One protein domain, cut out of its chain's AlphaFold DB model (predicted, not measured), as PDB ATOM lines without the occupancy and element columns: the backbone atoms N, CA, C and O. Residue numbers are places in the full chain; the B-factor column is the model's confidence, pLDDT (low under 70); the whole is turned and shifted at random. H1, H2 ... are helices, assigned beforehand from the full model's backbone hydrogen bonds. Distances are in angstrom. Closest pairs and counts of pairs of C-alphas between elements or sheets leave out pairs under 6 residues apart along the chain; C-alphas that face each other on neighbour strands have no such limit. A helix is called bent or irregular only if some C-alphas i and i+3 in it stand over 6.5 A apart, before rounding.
ATOM      1  N   GLU A   2     -30.949  12.921  -2.838       92.31
ATOM      2  CA  GLU A   2     -32.308  13.341  -2.441       92.31
ATOM      3  C   GLU A   2     -32.511  13.471  -0.919       92.31
ATOM      4  O   GLU A   2     -33.006  14.488  -0.443       92.31
ATOM      5  N   GLN A   3     -32.051  12.492  -0.136       93.00
ATOM      6  CA  GLN A   3     -32.181  12.536   1.327       93.00
ATOM      7  C   GLN A   3     -31.404  13.690   1.974       93.00
ATOM      8  O   GLN A   3     -31.827  14.237   2.988       93.00
ATOM      9  N   ARG A   4     -30.280  14.103   1.375       95.75
ATOM     10  CA  ARG A   4     -29.523  15.272   1.848       95.75
ATOM     11  C   ARG A   4     -30.313  16.554   1.599       95.75
ATOM     12  O   ARG A   4     -30.384  17.390   2.488       95.75
ATOM     13  N   ILE A   5     -30.952  16.660   0.431       95.94
ATOM     14  CA  ILE A   5     -31.820  17.792   0.087       95.94
ATOM     15  C   ILE A   5     -33.008  17.847   1.049       95.94
ATOM     16  O   ILE A   5     -33.254  18.892   1.634       95.94
ATOM     17  N   ARG A   6     -33.694  16.723   1.293       95.38
ATOM     18  CA  ARG A   6     -34.811  16.663   2.256       95.38
ATOM     19  C   ARG A   6     -34.410  17.159   3.645       95.38
ATOM     20  O   ARG A   6     -35.137  17.957   4.229       95.38
ATOM     21  N   ARG A   7     -33.242  16.738   4.146       95.31
ATOM     22  CA  ARG A   7     -32.712  17.210   5.435       95.31
ATOM     23  C   ARG A   7     -32.423  18.708   5.438       95.31
ATOM     24  O   ARG A   7     -32.807  19.380   6.386       95.31
ATOM     25  N   LEU A   8     -31.812  19.233   4.378       96.69
ATOM     26  CA  LEU A   8     -31.544  20.668   4.255       96.69
ATOM     27  C   LEU A   8     -32.842  21.486   4.248       96.69
ATOM     28  O   LEU A   8     -32.938  22.487   4.950       96.69
ATOM     29  N   VAL A   9     -33.858  21.032   3.509       97.38
ATOM     30  CA  VAL A   9     -35.176  21.686   3.469       97.38
ATOM     31  C   VAL A   9     -35.817  21.700   4.858       97.38
ATOM     32  O   VAL A   9     -36.302  22.744   5.285       97.38
ATOM     33  N   LEU A  10     -35.757  20.584   5.592       97.06
ATOM     34  CA  LEU A  10     -36.260  20.501   6.967       97.06
ATOM     35  C   LEU A  10     -35.531  21.450   7.924       97.06
ATOM     36  O   LEU A  10     -36.165  22.083   8.772       97.06
ATOM     37  N   GLN A  11     -34.207  21.547   7.799       96.88
ATOM     38  CA  GLN A  11     -33.398  22.445   8.618       96.88
ATOM     39  C   GLN A  11     -33.749  23.907   8.344       96.88
ATOM     40  O   GLN A  11     -34.000  24.647   9.291       96.88
ATOM     41  N   ALA A  12     -33.846  24.306   7.073       97.56
ATOM     42  CA  ALA A  12     -34.261  25.656   6.693       97.56
ATOM     43  C   ALA A  12     -35.672  25.985   7.208       97.56
ATOM     44  O   ALA A  12     -35.888  27.043   7.795       97.56
ATOM     45  N   PHE A  13     -36.614  25.054   7.052       98.12
ATOM     46  CA  PHE A  13     -37.986  25.192   7.537       98.12
ATOM     47  C   PHE A  13     -38.054  25.378   9.059       98.12
ATOM     48  O   PHE A  13     -38.685  26.313   9.547       98.12
ATOM     49  N   THR A  14     -37.357  24.523   9.814       98.00
ATOM     50  CA  THR A  14     -37.319  24.596  11.284       98.00
ATOM     51  C   THR A  14     -36.611  25.860  11.765       98.00
ATOM     52  O   THR A  14     -37.053  26.474  12.731       98.00
ATOM     53  N   HIS A  15     -35.544  26.279  11.083       98.00
ATOM     54  CA  HIS A  15     -34.834  27.508  11.415       98.00
ATOM     55  C   HIS A  15     -35.719  28.743  11.226       98.00
ATOM     56  O   HIS A  15     -35.824  29.550  12.143       98.00
ATOM     57  N   LEU A  16     -36.417  28.857  10.090       98.19
ATOM     58  CA  LEU A  16     -37.342  29.967   9.848       98.19
ATOM     59  C   LEU A  16     -38.495  29.970  10.856       98.19
ATOM     60  O   LEU A  16     -38.814  31.019  11.398       98.19
ATOM     61  N   ALA A  17     -39.079  28.811  11.166       98.00
ATOM     62  CA  ALA A  17     -40.093  28.723  12.215       98.00
ATOM     63  C   ALA A  17     -39.553  29.198  13.578       98.00
ATOM     64  O   ALA A  17     -40.227  29.952  14.265       98.00
ATOM     65  N   SER A  18     -38.327  28.820  13.947       98.12
ATOM     66  CA  SER A  18     -37.687  29.281  15.187       98.12
ATOM     67  C   SER A  18     -37.452  30.798  15.203       98.12
ATOM     68  O   SER A  18     -37.746  31.457  16.203       98.12
ATOM     69  N   LEU A  19     -37.001  31.375  14.080       98.31
ATOM     70  CA  LEU A  19     -36.843  32.825  13.939       98.31
ATOM     71  C   LEU A  19     -38.175  33.547  14.122       98.31
ATOM     72  O   LEU A  19     -38.261  34.410  14.983       98.31
ATOM     73  N   GLY A  20     -39.211  33.155  13.376       97.69
ATOM     74  CA  GLY A  20     -40.531  33.776  13.485       97.69
ATOM     75  C   GLY A  20     -41.174  33.577  14.853       97.69
ATOM     76  O   GLY A  20     -41.941  34.422  15.295       97.69
ATOM     77  N   LEU A  21     -40.862  32.472  15.536       97.06
ATOM     78  CA  LEU A  21     -41.368  32.212  16.882       97.06
ATOM     79  C   LEU A  21     -40.728  33.143  17.909       97.06
ATOM     80  O   LEU A  21     -41.393  33.594  18.835       97.06
ATOM     81  N   THR A  22     -39.441  33.425  17.726       97.12
ATOM     82  CA  THR A  22     -38.688  34.343  18.581       97.12
ATOM     83  C   THR A  22     -39.057  35.796  18.283       97.12
ATOM     84  O   THR A  22     -39.229  36.591  19.202       97.12
ATOM     85  N   ASP A  23     -39.176  36.141  17.001       97.06
ATOM     86  CA  ASP A  23     -39.459  37.485  16.514       97.06
ATOM     87  C   ASP A  23     -40.084  37.431  15.107       97.06
ATOM     88  O   ASP A  23     -39.416  37.163  14.105       97.06
ATOM     89  N   TYR A  24     -41.381  37.733  15.021       95.19
ATOM     90  CA  TYR A  24     -42.112  37.806  13.751       95.19
ATOM     91  C   TYR A  24     -41.608  38.914  12.818       95.19
ATOM     92  O   TYR A  24     -41.839  38.812  11.617       95.19
ATOM     93  N   THR A  25     -40.939  39.936  13.359       96.44
ATOM     94  CA  THR A  25     -40.382  41.069  12.601       96.44
ATOM     95  C   THR A  25     -38.947  40.824  12.145       96.44
ATOM     96  O   THR A  25     -38.319  41.687  11.530       96.44
ATOM     97  N   ASN A  26     -38.410  39.629  12.414       98.00
ATOM     98  CA  ASN A  26     -37.081  39.266  11.965       98.00
ATOM     99  C   ASN A  26     -37.014  39.336  10.424       98.00
ATOM    100  O   ASN A  26     -37.749  38.609   9.748       98.00
ATOM    101  N   PRO A  27     -36.101  40.133   9.837       97.56
ATOM    102  CA  PRO A  27     -36.093  40.385   8.395       97.56
ATOM    103  C   PRO A  27     -35.830  39.118   7.569       97.56
ATOM    104  O   PRO A  27     -36.359  38.966   6.469       97.56
ATOM    105  N   THR A  28     -35.058  38.165   8.103       96.88
ATOM    106  CA  THR A  28     -34.835  36.862   7.460       96.88
ATOM    107  C   THR A  28     -36.124  36.044   7.439       96.88
ATOM    108  O   THR A  28     -36.456  35.436   6.420       96.88
ATOM    109  N   PHE A  29     -36.875  36.034   8.542       98.25
ATOM    110  CA  PHE A  29     -38.159  35.343   8.606       98.25
ATOM    111  C   PHE A  29     -39.188  35.968   7.662       98.25
ATOM    112  O   PHE A  29     -39.712  35.261   6.798       98.25
ATOM    113  N   GLU A  30     -39.436  37.275   7.793       97.38
ATOM    114  CA  GLU A  30     -40.421  38.001   6.982       97.38
ATOM    115  C   GLU A  30     -40.158  37.827   5.486       97.38
ATOM    116  O   GLU A  30     -41.085  37.643   4.693       97.38
ATOM    117  N   HIS A  31     -38.882  37.837   5.093       96.12
ATOM    118  CA  HIS A  31     -38.505  37.688   3.699       96.12
ATOM    119  C   HIS A  31     -38.600  36.242   3.208       96.12
ATOM    120  O   HIS A  31     -39.226  35.988   2.178       96.12
ATOM    121  N   PHE A  32     -37.985  35.278   3.898       97.12
ATOM    122  CA  PHE A  32     -37.815  33.929   3.346       97.12
ATOM    123  C   PHE A  32     -38.947  32.960   3.690       97.12
ATOM    124  O   PHE A  32     -39.263  32.102   2.864       97.12
ATOM    125  N   ALA A  33     -39.586  33.072   4.858       96.88
ATOM    126  CA  ALA A  33     -40.624  32.125   5.274       96.88
ATOM    127  C   ALA A  33     -41.816  32.053   4.300       96.88
ATOM    128  O   ALA A  33     -42.113  30.946   3.839       96.88
ATOM    129  N   PRO A  34     -42.465  33.171   3.906       94.62
ATOM    130  CA  PRO A  34     -43.594  33.119   2.975       94.62
ATOM    131  C   PRO A  34     -43.179  32.854   1.519       94.62
ATOM    132  O   PRO A  34     -44.023  32.484   0.705       94.62
ATOM    133  N   ARG A  35     -41.900  33.052   1.159       94.88
ATOM    134  CA  ARG A  35     -41.401  32.815  -0.208       94.88
ATOM    135  C   ARG A  35     -40.999  31.365  -0.436       94.88
ATOM    136  O   ARG A  35     -41.307  30.806  -1.485       94.88
ATOM    137  N   LEU A  36     -40.297  30.763   0.523       96.75
ATOM    138  CA  LEU A  36     -39.726  29.423   0.376       96.75
ATOM    139  C   LEU A  36     -40.689  28.310   0.807       96.75
ATOM    140  O   LEU A  36     -40.564  27.178   0.334       96.75
ATOM    141  N   PHE A  37     -41.656  28.618   1.677       97.00
ATOM    142  CA  PHE A  37     -42.537  27.630   2.293       97.00
ATOM    143  C   PHE A  37     -44.002  28.065   2.298       97.00
ATOM    144  O   PHE A  37     -44.342  29.214   2.031       97.00
ATOM    145  N   ASP A  38     -44.891  27.115   2.590       95.38
ATOM    146  CA  ASP A  38     -46.263  27.456   2.938       95.38
ATOM    147  C   ASP A  38     -46.297  28.058   4.347       95.38
ATOM    148  O   ASP A  38     -45.806  27.462   5.310       95.38
ATOM    149  N   PHE A  39     -46.875  29.249   4.474       94.00
ATOM    150  CA  PHE A  39     -46.905  29.950   5.750       94.00
ATOM    151  C   PHE A  39     -47.763  29.228   6.800       94.00
ATOM    152  O   PHE A  39     -47.484  29.322   7.996       94.00
ATOM    153  N   ALA A  40     -48.792  28.478   6.388       95.44
ATOM    154  CA  ALA A  40     -49.584  27.678   7.317       95.44
ATOM    155  C   ALA A  40     -48.753  26.542   7.931       95.44
ATOM    156  O   ALA A  40     -48.864  26.298   9.133       95.44
ATOM    157  N   ASP A  41     -47.889  25.906   7.136       96.62
ATOM    158  CA  ASP A  41     -46.976  24.870   7.624       96.62
ATOM    159  C   ASP A  41     -45.910  25.467   8.548       96.62
ATOM    160  O   ASP A  41     -45.685  24.931   9.631       96.62
ATOM    161  N   ILE A  42     -45.322  26.617   8.191       97.12
ATOM    162  CA  ILE A  42     -44.387  27.340   9.070       97.12
ATOM    163  C   ILE A  42     -45.044  27.633  10.423       97.12
ATOM    164  O   ILE A  42     -44.493  27.275  11.460       97.12
ATOM    165  N   ARG A  43     -46.259  28.197  10.438       96.81
ATOM    166  CA  ARG A  43     -46.987  28.460  11.691       96.81
ATOM    167  C   ARG A  43     -47.320  27.190  12.468       96.81
ATOM    168  O   ARG A  43     -47.334  27.225  13.696       96.81
ATOM    169  N   ARG A  44     -47.602  26.072  11.788       97.56
ATOM    170  CA  ARG A  44     -47.781  24.780  12.466       97.56
ATOM    171  C   ARG A  44     -46.482  24.370  13.154       97.56
ATOM    172  O   ARG A  44     -46.523  24.061  14.340       97.56
ATOM    173  N   ARG A  45     -45.341  24.479  12.468       98.00
ATOM    174  CA  ARG A  45     -44.028  24.193  13.056       98.00
ATOM    175  C   ARG A  45     -43.699  25.091  14.244       98.00
ATOM    176  O   ARG A  45     -43.165  24.605  15.230       98.00
ATOM    177  N   MET A  46     -44.056  26.372  14.189       97.69
ATOM    178  CA  MET A  46     -43.890  27.296  15.320       97.69
ATOM    179  C   MET A  46     -44.641  26.807  16.565       97.69
ATOM    180  O   MET A  46     -44.056  26.732  17.640       97.69
ATOM    181  N   LYS A  47     -45.896  26.367  16.408       97.69
ATOM    182  CA  LYS A  47     -46.692  25.796  17.509       97.69
ATOM    183  C   LYS A  47     -46.126  24.477  18.041       97.69
ATOM    184  O   LYS A  47     -46.229  24.207  19.231       97.69
ATOM    185  N   GLU A  48     -45.566  23.637  17.171       98.00
ATOM    186  CA  GLU A  48     -44.866  22.412  17.588       98.00
ATOM    187  C   GLU A  48     -43.639  22.764  18.449       98.00
ATOM    188  O   GLU A  48     -43.448  22.189  19.520       98.00
ATOM    189  N   LEU A  49     -42.850  23.760  18.029       97.69
ATOM    190  CA  LEU A  49     -41.679  24.243  18.770       97.69
ATOM    191  C   LEU A  49     -42.052  24.849  20.132       97.69
ATOM    192  O   LEU A  49     -41.404  24.517  21.122       97.69
ATOM    193  N   GLU A  50     -43.117  25.654  20.220       97.12
ATOM    194  CA  GLU A  50     -43.646  26.167  21.503       97.12
ATOM    195  C   GLU A  50     -44.006  25.044  22.480       97.12
ATOM    196  O   GLU A  50     -43.840  25.181  23.690       97.12
ATOM    197  N   ARG A  51     -44.487  23.911  21.957       97.25
ATOM    198  CA  ARG A  51     -44.828  22.714  22.740       97.25
ATOM    199  C   ARG A  51     -43.611  21.843  23.071       97.25
ATOM    200  O   ARG A  51     -43.785  20.773  23.647       97.25
ATOM    201  N   GLY A  52     -42.402  22.255  22.683       96.31
ATOM    202  CA  GLY A  52     -41.171  21.484  22.875       96.31
ATOM    203  C   GLY A  52     -41.048  20.262  21.957       96.31
ATOM    204  O   GLY A  52     -40.268  19.354  22.244       96.31
ATOM    205  N   GLN A  53     -41.816  20.199  20.863       95.69
ATOM    206  CA  GLN A  53     -41.774  19.075  19.928       95.69
ATOM    207  C   GLN A  53     -40.600  19.228  18.954       95.69
ATOM    208  O   GLN A  53     -40.571  20.107  18.088       95.69
ATOM    209  N   ASN A  54     -39.626  18.327  19.069       89.50
ATOM    210  CA  ASN A  54     -38.439  18.333  18.213       89.50
ATOM    211  C   ASN A  54     -38.737  17.867  16.784       89.50
ATOM    212  O   ASN A  54     -38.105  18.341  15.839       89.50
ATOM    213  N   GLU A  55     -39.720  16.987  16.620       92.06
ATOM    214  CA  GLU A  55     -40.160  16.474  15.324       92.06
ATOM    215  C   GLU A  55     -41.328  17.288  14.768       92.06
ATOM    216  O   GLU A  55     -42.033  17.973  15.509       92.06
ATOM    217  N   THR A  56     -41.514  17.227  13.450       94.19
ATOM    218  CA  THR A  56     -42.612  17.911  12.766       94.19
ATOM    219  C   THR A  56     -43.447  16.928  11.970       94.19
ATOM    220  O   THR A  56     -42.908  16.065  11.273       94.19
ATOM    221  N   GLU A  57     -44.764  17.100  12.017       92.19
ATOM    222  CA  GLU A  57     -45.695  16.363  11.156       92.19
ATOM    223  C   GLU A  57     -45.885  17.062   9.797       92.19
ATOM    224  O   GLU A  57     -46.536  16.535   8.887       92.19
ATOM    225  N   CYS A  58     -45.298  18.255   9.624       93.06
ATOM    226  CA  CYS A  58     -45.409  19.037   8.400       93.06
ATOM    227  C   CYS A  58     -44.723  18.338   7.218       93.06
ATOM    228  O   CYS A  58     -43.506  18.141   7.179       93.06
ATOM    229  N   ARG A  59     -45.509  18.024   6.182       90.44
ATOM    230  CA  ARG A  59     -44.997  17.468   4.925       90.44
ATOM    231  C   ARG A  59     -44.579  18.585   3.977       90.44
ATOM    232  O   ARG A  59     -45.395  19.133   3.244       90.44
ATOM    233  N   MET A  60     -43.284  18.878   3.936       92.19
ATOM    234  CA  MET A  60     -42.751  19.898   3.031       92.19
ATOM    235  C   MET A  60     -42.702  19.417   1.578       92.19
ATOM    236  O   MET A  60     -42.182  18.342   1.260       92.19
ATOM    237  N   ASN A  61     -43.153  20.275   0.664       93.69
ATOM    238  CA  ASN A  61     -42.975  20.067  -0.768       93.69
ATOM    239  C   ASN A  61     -41.577  20.531  -1.209       93.69
ATOM    240  O   ASN A  61     -41.360  21.696  -1.542       93.69
ATOM    241  N   VAL A  62     -40.630  19.590  -1.251       95.12
ATOM    242  CA  VAL A  62     -39.233  19.838  -1.659       95.12
ATOM    243  C   VAL A  62     -39.137  20.461  -3.054       95.12
ATOM    244  O   VAL A  62     -38.297  21.324  -3.279       95.12
ATOM    245  N   ARG A  63     -40.003  20.063  -3.996       95.12
ATOM    246  CA  ARG A  63     -39.989  20.621  -5.357       95.12
ATOM    247  C   ARG A  63     -40.387  22.098  -5.350       95.12
ATOM    248  O   ARG A  63     -39.708  22.898  -5.985       95.12
ATOM    249  N   LYS A  64     -41.446  22.454  -4.611       94.88
ATOM    250  CA  LYS A  64     -41.886  23.850  -4.437       94.88
ATOM    251  C   LYS A  64     -40.778  24.688  -3.796       94.88
ATOM    252  O   LYS A  64     -40.474  25.756  -4.315       94.88
ATOM    253  N   PHE A  65     -40.131  24.164  -2.751       96.25
ATOM    254  CA  PHE A  65     -38.984  24.820  -2.116       96.25
ATOM    255  C   PHE A  65     -37.849  25.079  -3.113       96.25
ATOM    256  O   PHE A  65     -37.410  26.212  -3.248       96.25
ATOM    257  N   LEU A  66     -37.390  24.052  -3.840       96.00
ATOM    258  CA  LEU A  66     -36.270  24.194  -4.778       96.00
ATOM    259  C   LEU A  66     -36.578  25.195  -5.894       96.00
ATOM    260  O   LEU A  66     -35.707  25.967  -6.282       96.00
ATOM    261  N   MET A  67     -37.817  25.201  -6.391       95.94
ATOM    262  CA  MET A  67     -38.257  26.153  -7.408       95.94
ATOM    263  C   MET A  67     -38.282  27.586  -6.866       95.94
ATOM    264  O   MET A  67     -37.745  28.482  -7.511       95.94
ATOM    265  N   ALA A  68     -38.844  27.802  -5.673       95.62
ATOM    266  CA  ALA A  68     -38.842  29.109  -5.022       95.62
ATOM    267  C   ALA A  68     -37.416  29.594  -4.716       95.62
ATOM    268  O   ALA A  68     -37.074  30.729  -5.030       95.62
ATOM    269  N   PHE A  69     -36.565  28.716  -4.184       95.56
ATOM    270  CA  PHE A  69     -35.166  29.008  -3.883       95.56
ATOM    271  C   PHE A  69     -34.370  29.377  -5.141       95.56
ATOM    272  O   PHE A  69     -33.628  30.351  -5.141       95.56
ATOM    273  N   PHE A  70     -34.565  28.652  -6.244       95.75
ATOM    274  CA  PHE A  70     -33.924  28.974  -7.518       95.75
ATOM    275  C   PHE A  70     -34.359  30.335  -8.075       95.75
ATOM    276  O   PHE A  70     -33.531  31.079  -8.594       95.75
ATOM    277  N   LEU A  71     -35.648  30.673  -7.967       94.75
ATOM    278  CA  LEU A  71     -36.152  31.989  -8.368       94.75
ATOM    279  C   LEU A  71     -35.584  33.107  -7.490       94.75
ATOM    280  O   LEU A  71     -35.272  34.175  -8.005       94.75
ATOM    281  N   GLU A  72     -35.425  32.849  -6.194       92.56
ATOM    282  CA  GLU A  72     -34.830  33.795  -5.252       92.56
ATOM    283  C   GLU A  72     -33.358  34.074  -5.584       92.56
ATOM    284  O   GLU A  72     -32.951  35.229  -5.637       92.56
ATOM    285  N   LEU A  73     -32.582  33.039  -5.924       92.81
ATOM    286  CA  LEU A  73     -31.188  33.195  -6.355       92.81
ATOM    287  C   LEU A  73     -31.037  33.967  -7.671       92.81
ATOM    288  O   LEU A  73     -30.014  34.605  -7.873       92.81
ATOM    289  N   LYS A  74     -32.029  33.905  -8.566       90.94
ATOM    290  CA  LYS A  74     -32.019  34.634  -9.848       90.94
ATOM    291  C   LYS A  74     -32.398  36.110  -9.741       90.94
ATOM    292  O   LYS A  74     -32.312  36.822 -10.738       90.94
ATOM    293  N   ARG A  75     -32.918  36.542  -8.593       79.75
ATOM    294  CA  ARG A  75     -33.252  37.950  -8.333       79.75
ATOM    295  C   ARG A  75     -32.047  38.764  -7.863       79.75
ATOM    296  O   ARG A  75     -32.147  39.987  -7.840       79.75
ATOM    297  N   ILE A  76     -30.974  38.077  -7.480       56.91
ATOM    298  CA  ILE A  76     -29.654  38.623  -7.156       56.91
ATOM    299  C   ILE A  76     -28.834  38.651  -8.447       56.91
ATOM    300  O   ILE A  76     -28.144  39.668  -8.667       56.91
TER     301      ILE A  76
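This is residues 2 to 76 of the 76 residues of the protein "YcbB domain-containing protein" of Geobacillus subterraneus (UniProt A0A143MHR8). One long helix, H1, is the spine of a small helical body, and three shorter helices pack on it at crossed angles. H2 folds back from the end of H1 as a helical hairpin and H3 crosses the same half of H1, while H4 meets the first half of H1 and also packs on H2; a long link, residues 51 to 61, leads from H3 to H4. The printed part has 75 residues with four named helices, in the order H1, H2, H3, H4, and no named strand; the class is all helix. It is compact, with a radius of gyration of the C-alphas of 12.0 A, and spans 36 by 30 by 17 A.

H1, residues 2 to 22, is the longest helix at 30.4 A, from C-alpha 2 at (-32.308, 13.341, -2.441) to C-alpha 22 at (-38.688, 34.343, 18.581). H2, residues 27 to 36, measures 14.1 A and is only just irregular: C-alphas 31 and 34 are 6.9 A apart. H3, residues 39 to 50, measures 16.5 A. H4, residues 62 to 73, measures 16.3 A and ends with C-alpha 73 at (-31.188, 33.195, -6.355).

H1 is the hub, touching the three other helices. With residues 13 to 20 alone it touches H2, opposite ways at a steep tilt of 43 degrees; the closest C-alphas, of Leu 16 and Phe 29, are 5.6 A apart. With residues 13 to 21 alone it touches H3, only just about perpendicular at 72 degrees; the closest C-alphas, of Ala 17 and Met 46, are 5.1 A apart. Residues 5 to 9 of H1 alone touch residues 62 to 65 of H4 alone, only just about perpendicular at 71 degrees; the closest C-alphas, of Arg 6 and Val 62, are 6.7 A apart. H4 touches H2 with residues 64 to 69 alone, opposite ways at a steep tilt of 52 degrees; the C-alphas of Leu 36 and Phe 65 are closest, at 5.3 A. H2 and H3 are close but not clearly touching, with the closest C-alphas, of Ala 33 and Phe 39, 6.7 A apart. H3 and H4 are apart. In H1, H3 and H4 every O i to N i+4 pair is within hydrogen-bond range; in H2 4 of 6 are.

The two C-alphas farthest apart, of Arg 51 and Ile 76, are 37.1 A apart. The printed part has no cut and ends at residue 76, the chain's last. The links from H1 to H2 and from H2 to H3 are tight, and the link from H3 to H4, with 11 residues, is long. The mean pLDDT of the printed part is 95.1, and one residue, Ile 76, is under 70.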